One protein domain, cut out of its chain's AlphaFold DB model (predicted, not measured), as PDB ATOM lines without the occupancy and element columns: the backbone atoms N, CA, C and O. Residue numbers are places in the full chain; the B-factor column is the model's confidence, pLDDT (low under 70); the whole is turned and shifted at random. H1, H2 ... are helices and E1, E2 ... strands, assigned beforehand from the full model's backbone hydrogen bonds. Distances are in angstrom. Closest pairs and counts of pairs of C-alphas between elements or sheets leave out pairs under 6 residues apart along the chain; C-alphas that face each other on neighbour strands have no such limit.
ATOM      1  N   VAL A   8     217.762 125.382 116.390       95.25
ATOM      2  CA  VAL A   8     217.384 124.018 116.776       95.25
ATOM      3  C   VAL A   8     218.194 123.579 117.987       95.25
ATOM      4  O   VAL A   8     219.425 123.615 117.962       95.25
ATOM      5  N   ASN A   9     217.507 123.122 119.037       93.50
ATOM      6  CA  ASN A   9     218.135 122.351 120.108       93.50
ATOM      7  C   ASN A   9     218.442 120.938 119.592       93.50
ATOM      8  O   ASN A   9     217.544 120.219 119.158       93.50
ATOM      9  N   CYS A  10     219.709 120.551 119.637       90.62
ATOM     10  CA  CYS A  10     220.235 119.315 119.081       90.62
ATOM     11  C   CYS A  10     220.719 118.431 120.234       90.62
ATOM     12  O   CYS A  10     221.794 118.657 120.791       90.62
ATOM     13  N   GLY A  11     219.911 117.445 120.614       85.38
ATOM     14  CA  GLY A  11     220.270 116.481 121.652       85.38
ATOM     15  C   GLY A  11     221.019 115.273 121.092       85.38
ATOM     16  O   GLY A  11     220.749 114.835 119.974       85.38
ATOM     17  N   GLY A  12     221.913 114.710 121.904       72.75
ATOM     18  CA  GLY A  12     222.557 113.422 121.649       72.75
ATOM     19  C   GLY A  12     223.730 113.472 120.668       72.75
ATOM     20  O   GLY A  12     224.038 114.500 120.067       72.75
ATOM     21  N   ALA A  13     224.392 112.329 120.519       66.75
ATOM     22  CA  ALA A  13     225.453 112.079 119.549       66.75
ATOM     23  C   ALA A  13     225.188 110.731 118.851       66.75
ATOM     24  O   ALA A  13     224.535 109.859 119.423       66.75
ATOM     25  N   ASP A  14     225.696 110.569 117.629       60.09
ATOM     26  CA  ASP A  14     225.558 109.386 116.762       60.09
ATOM     27  C   ASP A  14     226.128 108.114 117.405       60.09
ATOM     28  O   ASP A  14     225.732 107.002 117.065       60.09
ATOM     29  N   THR A  15     227.057 108.270 118.347       59.06
ATOM     30  CA  THR A  15     227.645 107.181 119.127       59.06
ATOM     31  C   THR A  15     227.482 107.450 120.620       59.06
ATOM     32  O   THR A  15     227.471 108.615 121.018       59.06
ATOM     33  N   PRO A  16     227.392 106.409 121.471       55.34
ATOM     34  CA  PRO A  16     227.429 106.582 122.917       55.34
ATOM     35  C   PRO A  16     228.802 107.125 123.322       55.34
ATOM     36  O   PRO A  16     229.753 106.377 123.546       55.34
ATOM     37  N   VAL A  17     228.924 108.448 123.377       55.25
ATOM     38  CA  VAL A  17     230.143 109.099 123.841       55.25
ATOM     39  C   VAL A  17     230.138 109.047 125.359       55.25
ATOM     40  O   VAL A  17     229.227 109.556 126.012       55.25
ATOM     41  N   SER A  18     231.148 108.405 125.944       52.84
ATOM     42  CA  SER A  18     231.400 108.579 127.373       52.84
ATOM     43  C   SER A  18     231.752 110.046 127.597       52.84
ATOM     44  O   SER A  18     232.708 110.528 126.995       52.84
ATOM     45  N   LEU A  19     231.022 110.743 128.474       53.88
ATOM     46  CA  LEU A  19     231.252 112.159 128.819       53.88
ATOM     47  C   LEU A  19     232.728 112.466 129.165       53.88
ATOM     48  O   LEU A  19     233.188 113.588 128.985       53.88
ATOM     49  N   ALA A  20     233.484 111.460 129.622       52.09
ATOM     50  CA  ALA A  20     234.911 111.546 129.935       52.09
ATOM     51  C   ALA A  20     235.849 111.637 128.707       52.09
ATOM     52  O   ALA A  20     236.975 112.103 128.849       52.09
ATOM     53  N   ALA A  21     235.417 111.199 127.521       51.78
ATOM     54  CA  ALA A  21     236.218 111.201 126.289       51.78
ATOM     55  C   ALA A  21     235.951 112.430 125.395       51.78
ATOM     56  O   ALA A  21     236.528 112.565 124.319       51.78
ATOM     57  N   ASP A  22     235.058 113.318 125.829       51.97
ATOM     58  CA  ASP A  22     234.325 114.231 124.957       51.97
ATOM     59  C   ASP A  22     234.925 115.652 124.933       51.97
ATOM     60  O   ASP A  22     234.233 116.658 125.111       51.97
ATOM     61  N   THR A  23     236.250 115.722 124.773       48.53
ATOM     62  CA  THR A  23     237.082 116.895 125.096       48.53
ATOM     63  C   THR A  23     237.395 117.833 123.924       48.53
ATOM     64  O   THR A  23     238.256 118.700 124.064       48.53
ATOM     65  N   GLY A  24     236.727 117.729 122.768       53.31
ATOM     66  CA  GLY A  24     237.125 118.545 121.616       53.31
ATOM     67  C   GLY A  24     236.073 118.824 120.552       53.31
ATOM     68  O   GLY A  24     235.023 118.194 120.475       53.31
ATOM     69  N   VAL A  25     236.437 119.755 119.663       52.78
ATOM     70  CA  VAL A  25     235.737 120.140 118.420       52.78
ATOM     71  C   VAL A  25     235.497 118.936 117.486       52.78
ATOM     72  O   VAL A  25     234.845 119.069 116.469       52.78
ATOM     73  N   SER A  26     235.975 117.734 117.792       55.75
ATOM     74  CA  SER A  26     235.626 116.515 117.058       55.75
ATOM     75  C   SER A  26     234.273 115.913 117.467       55.75
ATOM     76  O   SER A  26     233.714 115.146 116.689       55.75
ATOM     77  N   SER A  27     233.710 116.245 118.637       57.66
ATOM     78  CA  SER A  27     232.495 115.573 119.132       57.66
ATOM     79  C   SER A  27     231.184 116.102 118.553       57.66
ATOM     80  O   SER A  27     230.253 115.328 118.343       57.66
ATOM     81  N   TRP A  28     231.093 117.388 118.192       63.22
ATOM     82  CA  TRP A  28     229.902 117.908 117.494       63.22
ATOM     83  C   TRP A  28     229.732 117.285 116.104       63.22
ATOM     84  O   TRP A  28     228.603 117.157 115.633       63.22
ATOM     85  N   VAL A  29     230.840 116.844 115.481       61.25
ATOM     86  CA  VAL A  29     230.859 116.077 114.220       61.25
ATOM     87  C   VAL A  29     230.132 114.742 114.391       61.25
ATOM     88  O   VAL A  29     229.970 114.005 113.432       61.25
ATOM     89  N   GLN A  30     229.657 114.400 115.584       67.81
ATOM     90  CA  GLN A  30     228.815 113.238 115.820       67.81
ATOM     91  C   GLN A  30     227.339 113.595 116.019       67.81
ATOM     92  O   GLN A  30     226.550 112.679 116.157       67.81
ATOM     93  N   ASN A  31     226.898 114.859 116.032       85.56
ATOM     94  CA  ASN A  31     225.462 115.147 116.149       85.56
ATOM     95  C   ASN A  31     224.767 115.069 114.766       85.56
ATOM     96  O   ASN A  31     225.075 115.885 113.887       85.56
ATOM     97  N   PRO A  32     223.801 114.151 114.559       87.25
ATOM     98  CA  PRO A  32     223.173 113.944 113.252       87.25
ATOM     99  C   PRO A  32     222.326 115.137 112.809       87.25
ATOM    100  O   PRO A  32     222.298 115.471 111.625       87.25
ATOM    101  N   THR A  33     221.669 115.823 113.748       91.75
ATOM    102  CA  THR A  33     220.863 117.014 113.455       91.75
ATOM    103  C   THR A  33     221.742 118.151 112.949       91.75
ATOM    104  O   THR A  33     221.416 118.770 111.937       91.75
ATOM    105  N   ILE A  34     222.890 118.390 113.592       90.62
ATOM    106  CA  ILE A  34     223.847 119.404 113.134       90.62
ATOM    107  C   ILE A  34     224.375 119.036 111.745       90.62
ATOM    108  O   ILE A  34     224.335 119.881 110.857       90.62
ATOM    109  N   LYS A  35     224.777 117.776 111.501       89.56
ATOM    110  CA  LYS A  35     225.205 117.318 110.159       89.56
ATOM    111  C   LYS A  35     224.155 117.577 109.083       89.56
ATOM    112  O   LYS A  35     224.483 118.092 108.011       89.56
ATOM    113  N   ALA A  36     222.902 117.227 109.368       92.12
ATOM    114  CA  ALA A  36     221.793 117.432 108.447       92.12
ATOM    115  C   ALA A  36     221.589 118.925 108.161       92.12
ATOM    116  O   ALA A  36     221.488 119.319 106.999       92.12
ATOM    117  N   MET A  37     221.621 119.772 109.196       93.62
ATOM    118  CA  MET A  37     221.531 121.222 109.030       93.62
ATOM    119  C   MET A  37     222.688 121.776 108.194       93.62
ATOM    120  O   MET A  37     222.445 122.570 107.294       93.62
ATOM    121  N   CYS A  38     223.929 121.351 108.432       91.62
ATOM    122  CA  CYS A  38     225.075 121.832 107.658       91.62
ATOM    123  C   CYS A  38     225.022 121.407 106.191       91.62
ATOM    124  O   CYS A  38     225.440 122.166 105.321       91.62
ATOM    125  N   SER A  39     224.491 120.213 105.919       92.12
ATOM    126  CA  SER A  39     224.292 119.720 104.553       92.12
ATOM    127  C   SER A  39     223.182 120.494 103.834       92.12
ATOM    128  O   SER A  39     223.308 120.799 102.653       92.12
ATOM    129  N   ALA A  40     222.109 120.849 104.550       93.62
ATOM    130  CA  ALA A  40     220.986 121.614 104.008       93.62
ATOM    131  C   ALA A  40     221.282 123.118 103.853       93.62
ATOM    132  O   ALA A  40     220.732 123.760 102.961       93.62
ATOM    133  N   PHE A  41     222.162 123.677 104.694       92.44
ATOM    134  CA  PHE A  41     222.539 125.095 104.702       92.44
ATOM    135  C   PHE A  41     224.073 125.281 104.673       92.44
ATOM    136  O   PHE A  41     224.661 125.760 105.654       92.44
ATOM    137  N   PRO A  42     224.756 124.917 103.569       91.06
ATOM    138  CA  PRO A  42     226.216 124.934 103.500       91.06
ATOM    139  C   PRO A  42     226.804 126.318 103.786       91.06
ATOM    140  O   PRO A  42     226.388 127.317 103.202       91.06
ATOM    141  N   GLY A  43     227.773 126.380 104.702       90.25
ATOM    142  CA  GLY A  43     228.444 127.626 105.092       90.25
ATOM    143  C   GLY A  43     227.577 128.615 105.882       90.25
ATOM    144  O   GLY A  43     228.055 129.692 106.223       90.25
ATOM    145  N   GLN A  44     226.326 128.264 106.196       93.12
ATOM    146  CA  GLN A  44     225.389 129.147 106.892       93.12
ATOM    147  C   GLN A  44     225.012 128.658 108.291       93.12
ATOM    148  O   GLN A  44     224.166 129.274 108.926       93.12
ATOM    149  N   VAL A  45     225.585 127.561 108.784       94.38
ATOM    150  CA  VAL A  45     225.263 127.032 110.117       94.38
ATOM    151  C   VAL A  45     226.368 127.382 111.097       94.38
ATOM    152  O   VAL A  45     227.538 127.114 110.842       94.38
ATOM    153  N   ASN A  46     225.981 127.912 112.249       93.81
ATOM    154  CA  ASN A  46     226.818 128.021 113.435       93.81
ATOM    155  C   ASN A  46     226.225 127.145 114.535       93.81
ATOM    156  O   ASN A  46     225.006 126.997 114.625       93.81
ATOM    157  N   TRP A  47     227.061 126.564 115.385       91.94
ATOM    158  CA  TRP A  47     226.605 125.728 116.490       91.94
ATOM    159  C   TRP A  47     227.406 126.003 117.761       91.94
ATOM    160  O   TRP A  47     228.502 126.557 117.713       91.94
ATOM    161  N   LYS A  48     226.851 125.632 118.913       89.81
ATOM    162  CA  LYS A  48     227.583 125.603 120.183       89.81
ATOM    163  C   LYS A  48     227.069 124.507 121.099       89.81
ATOM    164  O   LYS A  48     225.904 124.120 121.020       89.81
ATOM    165  N   ARG A  49     227.926 124.042 122.004       86.00
ATOM    166  CA  ARG A  49     227.552 123.128 123.091       86.00
ATOM    167  C   ARG A  49     227.012 123.934 124.276       86.00
ATOM    168  O   ARG A  49     227.532 125.005 124.578       86.00
ATOM    169  N   LEU A  50     225.969 123.446 124.946       83.06
ATOM    170  CA  LEU A  50     225.342 124.160 126.070       83.06
ATOM    171  C   LEU A  50     225.975 123.849 127.435       83.06
ATOM    172  O   LEU A  50     225.866 124.659 128.355       83.06
ATOM    173  N   SER A  51     226.646 122.709 127.579       76.38
ATOM    174  CA  SER A  51     227.494 122.395 128.736       76.38
ATOM    175  C   SER A  51     228.596 121.436 128.310       76.38
ATOM    176  O   SER A  51     228.302 120.395 127.728       76.38
ATOM    177  N   GLU A  52     229.848 121.793 128.594       65.50
ATOM    178  CA  GLU A  52     231.035 121.021 128.204       65.50
ATOM    179  C   GLU A  52     231.191 119.719 128.994       65.50
ATOM    180  O   GLU A  52     231.695 118.743 128.449       65.50
ATOM    181  N   LYS A  53     230.754 119.690 130.259       62.66
ATOM    182  CA  LYS A  53     231.006 118.566 131.179       62.66
ATOM    183  C   LYS A  53     229.782 117.698 131.456       62.66
ATOM    184  O   LYS A  53     229.930 116.545 131.839       62.66
ATOM    185  N   GLU A  54     228.581 118.245 131.280       61.50
ATOM    186  CA  GLU A  54     227.363 117.652 131.856       61.50
ATOM    187  C   GLU A  54     226.284 117.338 130.819       61.50
ATOM    188  O   GLU A  54     225.244 116.783 131.162       61.50
ATOM    189  N   SER A  55     226.489 117.696 129.545       67.56
ATOM    190  CA  SER A  55     225.467 117.448 128.528       67.56
ATOM    191  C   SER A  55     226.028 117.192 127.139       67.56
ATOM    192  O   SER A  55     227.032 117.771 126.725       67.56
ATOM    193  N   VAL A  56     225.282 116.397 126.382       75.19
ATOM    194  CA  VAL A  56     225.382 116.265 124.923       75.19
ATOM    195  C   VAL A  56     224.288 117.094 124.236       75.19
ATOM    196  O   VAL A  56     223.696 116.667 123.249       75.19
ATOM    197  N   ASN A  57     223.967 118.265 124.803       84.50
ATOM    198  CA  ASN A  57     223.028 119.216 124.215       84.50
ATOM    199  C   ASN A  57     223.789 120.325 123.497       84.50
ATOM    200  O   ASN A  57     224.638 121.016 124.073       84.50
ATOM    201  N   TYR A  58     223.426 120.513 122.241       89.06
ATOM    202  CA  TYR A  58     223.972 121.520 121.356       89.06
ATOM    203  C   TYR A  58     222.838 122.401 120.846       89.06
ATOM    204  O   TYR A  58     221.668 122.036 120.889       89.06
ATOM    205  N   VAL A  59     223.182 123.563 120.322       92.94
ATOM    206  CA  VAL A  59     222.261 124.392 119.551       92.94
ATOM    207  C   VAL A  59     222.905 124.685 118.210       92.94
ATOM    208  O   VAL A  59     224.091 125.006 118.164       92.94
ATOM    209  N   ALA A  60     222.118 124.603 117.141       94.44
ATOM    210  CA  ALA A  60     222.492 125.040 115.803       94.44
ATOM    211  C   ALA A  60     221.612 126.213 115.365       94.44
ATOM    212  O   ALA A  60     220.425 126.269 115.694       94.44
ATOM    213  N   LEU A  61     222.206 127.152 114.637       95.94
ATOM    214  CA  LEU A  61     221.583 128.378 114.159       95.94
ATOM    215  C   LEU A  61     221.999 128.632 112.711       95.94
ATOM    216  O   LEU A  61     223.191 128.590 112.400       95.94
ATOM    217  N   THR A  62     221.034 128.923 111.838       95.19
ATOM    218  CA  THR A  62     221.320 129.373 110.470       95.19
ATOM    219  C   THR A  62     221.559 130.885 110.388       95.19
ATOM    220  O   THR A  62     221.011 131.667 111.170       95.19
ATOM    221  N   GLY A  63     222.341 131.293 109.391       92.25
ATOM    222  CA  GLY A  63     222.674 132.681 109.087       92.25
ATOM    223  C   GLY A  63     223.939 133.191 109.792       92.25
ATOM    224  O   GLY A  63     224.561 132.474 110.583       92.25
ATOM    225  N   PRO A  64     224.341 134.440 109.496       91.44
ATOM    226  CA  PRO A  64     225.493 135.065 110.130       91.44
ATOM    227  C   PRO A  64     225.234 135.323 111.619       91.44
ATOM    228  O   PRO A  64     224.112 135.638 112.039       91.44
ATOM    229  N   LEU A  65     226.299 135.210 112.410       91.94
ATOM    230  CA  LEU A  65     226.311 135.674 113.793       91.94
ATOM    231  C   LEU A  65     226.490 137.200 113.818       91.94
ATOM    232  O   LEU A  65     227.132 137.744 112.916       91.94
ATOM    233  N   PRO A  66     225.939 137.894 114.830       92.12
ATOM    234  CA  PRO A  66     226.330 139.273 115.102       92.12
ATOM    235  C   PRO A  66     227.795 139.328 115.557       92.12
ATOM    236  O   PRO A  66     228.420 138.287 115.790       92.12
ATOM    237  N   ASP A  67     228.328 140.537 115.731       94.69
ATOM    238  CA  ASP A  67     229.635 140.710 116.359       94.69
ATOM    239  C   ASP A  67     229.636 140.070 117.759       94.69
ATOM    240  O   ASP A  67     228.807 140.385 118.619       94.69
ATOM    241  N   LEU A  68     230.527 139.097 117.960       93.62
ATOM    242  CA  LEU A  68     230.541 138.295 119.180       93.62
ATOM    243  C   LEU A  68     231.090 139.071 120.376       93.62
ATOM    244  O   LEU A  68     230.722 138.751 121.503       93.62
ATOM    245  N   GLU A  69     231.952 140.064 120.157       95.00
ATOM    246  CA  GLU A  69     232.497 140.891 121.232       95.00
ATOM    247  C   GLU A  69     231.431 141.865 121.730       95.00
ATOM    248  O   GLU A  69     231.119 141.875 122.923       95.00
ATOM    249  N   GLU A  70     230.786 142.592 120.819       96.62
ATOM    250  CA  GLU A  70     229.674 143.487 121.132       96.62
ATOM    251  C   GLU A  70     228.545 142.721 121.835       96.62
ATOM    252  O   GLU A  70     228.126 143.099 122.932       96.62
ATOM    253  N   TRP A  71     228.127 141.575 121.284       95.56
ATOM    254  CA  TRP A  71     227.080 140.751 121.890       95.56
ATOM    255  C   TRP A  71     227.479 140.216 123.274       95.56
ATOM    256  O   TRP A  71     226.656 140.173 124.188       95.56
ATOM    257  N   SER A  72     228.748 139.847 123.476       96.00
ATOM    258  CA  SER A  72     229.248 139.401 124.782       96.00
ATOM    259  C   SER A  72     229.155 140.513 125.831       96.00
ATOM    260  O   SER A  72     228.892 140.220 126.998       96.00
ATOM    261  N   THR A  73     229.347 141.778 125.446       96.94
ATOM    262  CA  THR A  73     229.236 142.929 126.363       96.94
ATOM    263  C   THR A  73     227.798 143.383 126.614       96.94
ATOM    264  O   THR A  73     227.532 144.033 127.622       96.94
ATOM    265  N   SER A  74     226.859 143.026 125.731       97.00
ATOM    266  CA  SER A  74     225.459 143.458 125.812       97.00
ATOM    267  C   SER A  74     224.567 142.533 126.651       97.00
ATOM    268  O   SER A  74     223.384 142.822 126.831       97.00
ATOM    269  N   VAL A  75     225.085 141.390 127.107       95.12
ATOM    270  CA  VAL A  75     224.357 140.404 127.922       95.12
ATOM    271  C   VAL A  75     224.877 140.389 129.365       95.12
ATOM    272  O   VAL A  75     226.014 140.799 129.602       95.12
ATOM    273  N   PRO A  76     224.092 139.889 130.340       97.12
ATOM    274  CA  PRO A  76     224.568 139.678 131.706       97.12
ATOM    275  C   PRO A  76     225.879 138.883 131.763       97.12
ATOM    276  O   PRO A  76     226.144 138.028 130.908       97.12
ATOM    277  N   SER A  77     226.696 139.149 132.784       94.19
ATOM    278  CA  SER A  77     228.040 138.571 132.925       94.19
ATOM    279  C   SER A  77     228.022 137.041 132.978       94.19
ATOM    280  O   SER A  77     228.968 136.400 132.530       94.19
ATOM    281  N   GLU A  78     226.924 136.442 133.435       92.38
ATOM    282  CA  GLU A  78     226.705 134.998 133.489       92.38
ATOM    283  C   GLU A  78     226.556 134.370 132.093       92.38
ATOM    284  O   GLU A  78     226.898 133.203 131.885       92.38
ATOM    285  N   LEU A  79     226.047 135.135 131.122       89.56
ATOM    286  CA  LEU A  79     225.830 134.682 129.744       89.56
ATOM    287  C   LEU A  79     226.991 135.044 128.814       89.56
ATOM    288  O   LEU A  79     227.200 134.356 127.812       89.56
ATOM    289  N   SER A  80     227.755 136.082 129.163       93.00
ATOM    290  CA  SER A  80     228.850 136.636 128.362       93.00
ATOM    291  C   SER A  80     229.848 135.572 127.859       93.00
ATOM    292  O   SER A  80     230.035 135.464 126.643       93.00
ATOM    293  N   PRO A  81     230.395 134.664 128.701       89.75
ATOM    294  CA  PRO A  81     231.372 133.673 128.241       89.75
ATOM    295  C   PRO A  81     230.825 132.722 127.168       89.75
ATOM    296  O   PRO A  81     231.562 132.261 126.299       89.75
ATOM    297  N   ARG A  82     229.515 132.438 127.199       87.81
ATOM    298  CA  ARG A  82     228.853 131.483 126.295       87.81
ATOM    299  C   ARG A  82     228.473 132.083 124.946       87.81
ATOM    300  O   ARG A  82     228.030 131.345 124.058       87.81
ATOM    301  N   VAL A  83     228.578 133.401 124.785       92.31
ATOM    302  CA  VAL A  83     228.379 134.071 123.493       92.31
ATOM    303  C   VAL A  83     229.537 133.741 122.557       92.31
ATOM    304  O   VAL A  83     229.314 133.410 121.402       92.31
ATOM    305  N   LYS A  84     230.772 133.708 123.058       90.38
ATOM    306  CA  LYS A  84     231.970 133.494 122.229       90.38
ATOM    307  C   LYS A  84     232.214 132.037 121.819       90.38
ATOM    308  O   LYS A  84     233.152 131.748 121.092       90.38
ATOM    309  N   GLN A  85     231.374 131.116 122.286       90.06
ATOM    310  CA  GLN A  85     231.509 129.675 122.054       90.06
ATOM    311  C   GLN A  85     230.824 129.185 120.769       90.06
ATOM    312  O   GLN A  85     230.801 127.983 120.515       90.06
ATOM    313  N   TRP A  86     230.223 130.078 119.980       91.56
ATOM    314  CA  TRP A  86     229.687 129.702 118.674       91.56
ATOM    315  C   TRP A  86     230.812 129.371 117.697       91.56
ATOM    316  O   TRP A  86     231.780 130.116 117.564       91.56
ATOM    317  N   VAL A  87     230.650 128.264 116.981       89.19
ATOM    318  CA  VAL A  87     231.611 127.767 116.000       89.19
ATOM    319  C   VAL A  87     230.889 127.569 114.667       89.19
ATOM    320  O   VAL A  87     229.787 127.012 114.650       89.19
ATOM    321  N   PRO A  88     231.475 127.989 113.532       91.00
ATOM    322  CA  PRO A  88     230.901 127.698 112.228       91.00
ATOM    323  C   PRO A  88     230.931 126.196 111.960       91.00
ATOM    324  O   PRO A  88     231.907 125.502 112.261       91.00
ATOM    325  N   CYS A  89     229.876 125.692 111.335       88.12
ATOM    326  CA  CYS A  89     229.887 124.345 110.817       88.12
ATOM    327  C   CYS A  89     230.801 124.270 109.597       88.12
ATOM    328  O   CYS A  89     230.515 124.845 108.546       88.12
TER     329      CYS A  89
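What this domain is: This is residues 8 to 89 of the 92 residues of an uncharacterized protein of Hordeum vulgare subsp. vulgare (UniProt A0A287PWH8). A small three-stranded antiparallel sheet has the helix H1 over one face, running along the strands, while two short helices, H2 and H3, make a small group of their own at one end of the domain. A long loop, residues 12 to 31, bulges out toward the opposite end, and the last residues come back to the sheet, where 87 to 88 pair with the edge strand E2. The printed part has 82 residues with three named helices and three named strands, in the order E1, H1, E2, E3, H2, H3; the sheet's order is E1, E3, E2. The class is mixed, helices and strands, with 34 residues in named elements, under half of the printed part. The whole is compact, with a radius of gyration of the C-alphas of 13.1 A and spans of 37 by 30 by 18 A.

Where its parts are: In the sheet, E3 covers residues 57 to 62 and is 17.2 A long, E2 covers residues 45 to 49 and is 13.7 A long, and E1 is residues 8 to 11. E1 begins at C-alpha 8, (217.384, 124.018, 116.776). H1 is residues 32 to 40, 12.2 A long, and begins at C-alpha 32, (223.173, 113.944, 113.252). H2 is residues 68 to 73, and H3 is residues 80 to 83, ending at C-alpha 83, (228.379, 134.071, 123.493).

How they stand to each other: E3 is the inner strand. E1 and E3 are antiparallel at 153 degrees, with N 10 and O 58 within hydrogen-bond range at 2.8 A. E3 and E2 form an antiparallel hairpin at 160 degrees, with N 61 and O 46 at 2.8 A. Residues 46 to 47 of E2 also pair antiparallel with residues 87 to 88. H1 is on the sheet at a height of 9.0 A, over E3 and only just not over E2, on which 2 of its 9 C-alphas fall; it runs along the strands, at 7 degrees to E3 on the local plane. The closest C-alphas of H1 and E2, those of Cys 38 and Val 45, are 5.8 A apart. E1, H1 and E2 are a split strand-helix-strand unit, two strands running the same way with E3 between them, and its crossover is right-handed. H2 and H3 touch, their closest C-alphas being those of Ser 72 and Ser 80, 4.5 A apart. Neither is on the sheet, and both are apart from H1. In H1 and H2 every O i to N i+4 pair is within hydrogen-bond range; H3 is too short for such a pair.

The domain as a whole: The two C-alphas farthest apart, those of Pro 16 and Ser 74, are 37.0 A apart. The printed part has no cut. The link from E1 to H1, 20 residues, is long. Mean pLDDT of the printed part is 82.1; residues 13 to 30 and 52 to 55 are under 70.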